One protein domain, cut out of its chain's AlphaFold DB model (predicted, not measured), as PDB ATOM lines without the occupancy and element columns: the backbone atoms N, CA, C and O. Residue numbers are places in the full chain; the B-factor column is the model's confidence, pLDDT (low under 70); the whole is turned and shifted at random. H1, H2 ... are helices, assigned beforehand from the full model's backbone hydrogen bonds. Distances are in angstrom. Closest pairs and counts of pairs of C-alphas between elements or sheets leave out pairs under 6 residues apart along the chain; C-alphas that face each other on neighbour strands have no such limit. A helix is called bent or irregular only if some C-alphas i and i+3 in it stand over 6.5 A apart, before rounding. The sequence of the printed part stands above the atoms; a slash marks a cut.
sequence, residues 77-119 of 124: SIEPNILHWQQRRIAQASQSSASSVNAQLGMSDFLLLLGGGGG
ATOM      1  N   SER A  77     204.991 183.997 145.403       88.00
ATOM      2  CA  SER A  77     204.382 183.080 146.363       88.00
ATOM      3  C   SER A  77     203.130 183.693 146.998       88.00
ATOM      4  O   SER A  77     202.695 184.794 146.659       88.00
ATOM      5  N   ILE A  78     202.554 182.968 147.950       87.81
ATOM      6  CA  ILE A  78     201.420 183.399 148.766       87.81
ATOM      7  C   ILE A  78     201.798 184.428 149.845       87.81
ATOM      8  O   ILE A  78     200.947 185.162 150.349       87.81
ATOM      9  N   GLU A  79     203.081 184.512 150.197       89.00
ATOM     10  CA  GLU A  79     203.589 185.303 151.319       89.00
ATOM     11  C   GLU A  79     203.350 186.820 151.187       89.00
ATOM     12  O   GLU A  79     202.912 187.435 152.163       89.00
ATOM     13  N   PRO A  80     203.525 187.458 150.008       89.31
ATOM     14  CA  PRO A  80     203.168 188.866 149.829       89.31
ATOM     15  C   PRO A  80     201.675 189.134 150.060       89.31
ATOM     16  O   PRO A  80     201.306 190.188 150.581       89.31
ATOM     17  N   ASN A  81     200.804 188.182 149.709       88.44
ATOM     18  CA  ASN A  81     199.364 188.310 149.933       88.44
ATOM     19  C   ASN A  81     199.030 188.206 151.424       88.44
ATOM     20  O   ASN A  81     198.203 188.975 151.914       88.44
ATOM     21  N   ILE A  82     199.712 187.313 152.151       88.00
ATOM     22  CA  ILE A  82     199.598 187.200 153.613       88.00
ATOM     23  C   ILE A  82     199.974 188.528 154.276       88.00
ATOM     24  O   ILE A  82     199.224 189.023 155.117       88.00
ATOM     25  N   LEU A  83     201.079 189.155 153.860       87.69
ATOM     26  CA  LEU A  83     201.501 190.453 154.396       87.69
ATOM     27  C   LEU A  83     200.489 191.567 154.108       87.69
ATOM     28  O   LEU A  83     200.155 192.341 155.007       87.69
ATOM     29  N   HIS A  84     199.956 191.639 152.886       86.94
ATOM     30  CA  HIS A  84     198.892 192.591 152.566       86.94
ATOM     31  C   HIS A  84     197.642 192.359 153.420       86.94
ATOM     32  O   HIS A  84     197.050 193.313 153.928       86.94
ATOM     33  N   TRP A  85     197.242 191.102 153.610       85.50
ATOM     34  CA  TRP A  85     196.104 190.760 154.457       85.50
ATOM     35  C   TRP A  85     196.347 191.166 155.920       85.50
ATOM     36  O   TRP A  85     195.489 191.821 156.515       85.50
ATOM     37  N   GLN A  86     197.533 190.891 156.477       85.44
ATOM     38  CA  GLN A  86     197.907 191.314 157.832       85.44
ATOM     39  C   GLN A  86     197.805 192.836 157.996       85.44
ATOM     40  O   GLN A  86     197.233 193.314 158.975       85.44
ATOM     41  N   GLN A  87     198.335 193.609 157.042       85.88
ATOM     42  CA  GLN A  87     198.296 195.075 157.087       85.88
ATOM     43  C   GLN A  87     196.861 195.604 157.090       85.88
ATOM     44  O   GLN A  87     196.525 196.473 157.897       85.88
ATOM     45  N   ARG A  88     195.991 195.044 156.238       84.62
ATOM     46  CA  ARG A  88     194.561 195.393 156.218       84.62
ATOM     47  C   ARG A  88     193.902 195.077 157.556       84.62
ATOM     48  O   ARG A  88     193.147 195.900 158.067       84.62
ATOM     49  N   ARG A  89     194.228 193.928 158.149       80.62
ATOM     50  CA  ARG A  89     193.705 193.502 159.450       80.62
ATOM     51  C   ARG A  89     194.125 194.442 160.581       80.62
ATOM     52  O   ARG A  89     193.288 194.826 161.392       80.62
ATOM     53  N   ILE A  90     195.397 194.840 160.619       82.31
ATOM     54  CA  ILE A  90     195.918 195.792 161.612       82.31
ATOM     55  C   ILE A  90     195.235 197.153 161.445       82.31
ATOM     56  O   ILE A  90     194.755 197.713 162.426       82.31
ATOM     57  N   ALA A  91     195.111 197.650 160.211       83.75
ATOM     58  CA  ALA A  91     194.444 198.920 159.932       83.75
ATOM     59  C   ALA A  91     192.967 198.921 160.369       83.75
ATOM     60  O   ALA A  91     192.499 199.896 160.954       83.75
ATOM     61  N   GLN A  92     192.244 197.821 160.140       81.19
ATOM     62  CA  GLN A  92     190.864 197.646 160.607       81.19
ATOM     63  C   GLN A  92     190.767 197.587 162.136       81.19
ATOM     64  O   GLN A  92     189.869 198.198 162.718       81.19
ATOM     65  N   ALA A  93     191.697 196.883 162.789       75.50
ATOM     66  CA  ALA A  93     191.756 196.798 164.245       75.50
ATOM     67  C   ALA A  93     192.018 198.170 164.887       75.50
ATOM     68  O   ALA A  93     191.423 198.486 165.909       75.50
ATOM     69  N   SER A  94     192.845 199.018 164.268       76.00
ATOM     70  CA  SER A  94     193.077 200.390 164.740       76.00
ATOM     71  C   SER A  94     191.858 201.309 164.595       76.00
ATOM     72  O   SER A  94     191.762 202.295 165.318       76.00
ATOM     73  N   GLN A  95     190.932 201.011 163.677       73.44
ATOM     74  CA  GLN A  95     189.724 201.815 163.434       73.44
ATOM     75  C   GLN A  95     188.517 201.369 164.276       73.44
ATOM     76  O   GLN A  95     187.577 202.141 164.450       73.44
ATOM     77  N   SER A  96     188.528 200.141 164.804       62.62
ATOM     78  CA  SER A  96     187.412 199.566 165.564       62.62
ATOM     79  C   SER A  96     187.781 199.429 167.041       62.62
ATOM     80  O   SER A  96     188.408 198.456 167.444       62.62
ATOM     81  N   SER A  97     187.366 200.382 167.877       55.25
ATOM     82  CA  SER A  97     187.782 200.463 169.287       55.25
ATOM     83  C   SER A  97     187.251 199.360 170.225       55.25
ATOM     84  O   SER A  97     187.515 199.444 171.421       55.25
ATOM     85  N   ALA A  98     186.500 198.346 169.761       55.25
ATOM     86  CA  ALA A  98     185.920 197.341 170.674       55.25
ATOM     87  C   ALA A  98     185.429 195.999 170.076       55.25
ATOM     88  O   ALA A  98     184.818 195.221 170.805       55.25
ATOM     89  N   SER A  99     185.651 195.666 168.800       45.25
ATOM     90  CA  SER A  99     185.091 194.434 168.204       45.25
ATOM     91  C   SER A  99     186.173 193.418 167.827       45.25
ATOM     92  O   SER A  99     186.901 193.580 166.853       45.25
ATOM     93  N   SER A 100     186.273 192.371 168.655       52.38
ATOM     94  CA  SER A 100     186.842 191.044 168.363       52.38
ATOM     95  C   SER A 100     187.936 190.978 167.278       52.38
ATOM     96  O   SER A 100     187.694 190.697 166.104       52.38
ATOM     97  N   VAL A 101     189.200 191.027 167.716       51.84
ATOM     98  CA  VAL A 101     190.396 190.673 166.909       51.84
ATOM     99  C   VAL A 101     190.359 189.207 166.410       51.84
ATOM    100  O   VAL A 101     191.190 188.784 165.609       51.84
ATOM    101  N   ASN A 102     189.335 188.442 166.788       54.31
ATOM    102  CA  ASN A 102     189.103 187.051 166.424       54.31
ATOM    103  C   ASN A 102     188.236 186.889 165.154       54.31
ATOM    104  O   ASN A 102     187.323 186.070 165.123       54.31
ATOM    105  N   ALA A 103     188.469 187.696 164.113       56.72
ATOM    106  CA  ALA A 103     187.850 187.425 162.817       56.72
ATOM    107  C   ALA A 103     188.599 186.264 162.165       56.72
ATOM    108  O   ALA A 103     189.796 186.350 161.875       56.72
ATOM    109  N   GLN A 104     187.867 185.172 161.995       60.84
ATOM    110  CA  GLN A 104     188.281 184.025 161.208       60.84
ATOM    111  C   GLN A 104     188.516 184.464 159.759       60.84
ATOM    112  O   GLN A 104     187.830 185.353 159.253       60.84
ATOM    113  N   LEU A 105     189.490 183.835 159.102       67.62
ATOM    114  CA  LEU A 105     189.750 184.022 157.676       67.62
ATOM    115  C   LEU A 105     188.472 183.711 156.890       67.62
ATOM    116  O   LEU A 105     187.994 182.576 156.901       67.62
ATOM    117  N   GLY A 106     187.902 184.725 156.240       76.38
ATOM    118  CA  GLY A 106     186.720 184.552 155.403       76.38
ATOM    119  C   GLY A 106     187.068 183.928 154.050       76.38
ATOM    120  O   GLY A 106     188.208 183.998 153.592       76.38
ATOM    121  N   MET A 107     186.070 183.381 153.349       77.12
ATOM    122  CA  MET A 107     186.258 182.844 151.990       77.12
ATOM    123  C   MET A 107     186.813 183.905 151.017       77.12
ATOM    124  O   MET A 107     187.612 183.595 150.140       77.12
ATOM    125  N   SER A 108     186.448 185.178 151.197       75.50
ATOM    126  CA  SER A 108     186.995 186.297 150.419       75.50
ATOM    127  C   SER A 108     188.488 186.527 150.669       75.50
ATOM    128  O   SER A 108     189.226 186.825 149.732       75.50
ATOM    129  N   ASP A 109     188.940 186.362 151.914       78.06
ATOM    130  CA  ASP A 109     190.352 186.487 152.283       78.06
ATOM    131  C   ASP A 109     191.155 185.306 151.752       78.06
ATOM    132  O   ASP A 109     192.259 185.483 151.246       78.06
ATOM    133  N   PHE A 110     190.569 184.110 151.808       78.62
ATOM    134  CA  PHE A 110     191.149 182.906 151.235       78.62
ATOM    135  C   PHE A 110     191.358 183.041 149.724       78.62
ATOM    136  O   PHE A 110     192.433 182.727 149.219       78.62
ATOM    137  N   LEU A 111     190.368 183.577 149.003       79.81
ATOM    138  CA  LEU A 111     190.509 183.856 147.576       79.81
ATOM    139  C   LEU A 111     191.579 184.914 147.313       79.81
ATOM    140  O   LEU A 111     192.404 184.714 146.429       79.81
ATOM    141  N   LEU A 112     191.616 186.007 148.080       80.06
ATOM    142  CA  LEU A 112     192.667 187.023 147.960       80.06
ATOM    143  C   LEU A 112     194.063 186.418 148.151       80.06
ATOM    144  O   LEU A 112     194.975 186.731 147.391       80.06
ATOM    145  N   LEU A 113     194.202 185.540 149.140       82.25
ATOM    146  CA  LEU A 113     195.439 184.856 149.476       82.25
ATOM    147  C   LEU A 113     195.861 183.874 148.370       82.25
ATOM    148  O   LEU A 113     197.012 183.927 147.941       82.25
ATOM    149  N   LEU A 114     194.940 183.059 147.842       79.50
ATOM    150  CA  LEU A 114     195.240 182.050 146.818       79.50
ATOM    151  C   LEU A 114     195.330 182.563 145.376       79.50
ATOM    152  O   LEU A 114     195.979 181.914 144.561       79.50
ATOM    153  N   GLY A 115     194.671 183.663 145.007       64.75
ATOM    154  CA  GLY A 115     194.630 184.033 143.584       64.75
ATOM    155  C   GLY A 115     193.639 185.109 143.144       64.75
ATOM    156  O   GLY A 115     193.432 185.281 141.946       64.75
ATOM    157  N   GLY A 116     193.032 185.864 144.059       51.50
ATOM    158  CA  GLY A 116     192.050 186.908 143.742       51.50
ATOM    159  C   GLY A 116     192.629 188.119 143.002       51.50
ATOM    160  O   GLY A 116     191.882 188.962 142.516       51.50
ATOM    161  N   GLY A 117     193.953 188.195 142.876       48.47
ATOM    162  CA  GLY A 117     194.661 189.119 141.998       48.47
ATOM    163  C   GLY A 117     195.149 188.412 140.741       48.47
ATOM    164  O   GLY A 117     196.348 188.394 140.486       48.47
ATOM    165  N   GLY A 118     194.238 187.823 139.963       47.00
ATOM    166  CA  GLY A 118     194.494 187.341 138.605       47.00
ATOM    167  C   GLY A 118     194.830 188.493 137.654       47.00
ATOM    168  O   GLY A 118     194.112 188.750 136.689       47.00
ATOM    169  N   GLY A 119     195.925 189.203 137.926       48.53
ATOM    170  CA  GLY A 119     196.595 190.072 136.985       48.53
ATOM    171  C   GLY A 119     197.182 189.190 135.903       48.53
ATOM    172  O   GLY A 119     198.309 188.714 136.013       48.53
TER     173      GLY A 119
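This is residues 77 to 119 of the 124 residues of the protein "Hypothetical protein" of Haptolina ericina (UniProt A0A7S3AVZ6). A lopsided helical hairpin: one long helix, H1, makes most of the length, and after a long loop the chain folds back so that a short helix, H2, packs on the first part of H1. Residues 94 to 100, where H1 ends and the loop turns back, stick out at the end away from H2. The printed part has 43 residues with two named helices, H1 then H2, and no named strand; the class is all helix. The whole is only just loose, close to compact, with a radius of gyration of the C-alphas of 11.5 A, and its outline is a rod spanning 35 by 17 by 14 A.

H1, residues 79 to 95, touches H2, residues 107 to 114, with its residues 81 to 85 alone. Their closest C-alphas are those of Asn 81 and Leu 113, 5.2 A apart. The two helices run opposite ways at a steep tilt of 39 degrees and form a helical hairpin. Their centres are 12.9 A apart. In H1 and H2 every O i to N i+4 pair is within hydrogen-bond range.

H1 begins at Glu 79, with its C-alpha at (203.589, 185.303, 151.319), and ends at Gln 95, 24.7 A away. H2 begins at Met 107, with its C-alpha at (186.258, 182.844, 151.990). It ends at Leu 114, with its C-alpha at (195.240, 182.050, 146.818), 10.4 A from that of Met 107. Neither helix is bent.

The two C-alphas farthest apart are those of Ala 98 and Gly 119, 36.1 A, while those of Ser 77 and Gly 119 are 14.1 A apart. The link from H1 to H2 is long, with 11 residues. Residues 94 to 100, of which 94 and 95 belong to H1, stand free. The printed part has no cut. Its mean pLDDT is 72.8, and residues 96 to 105 and 115 to 119 are under 70.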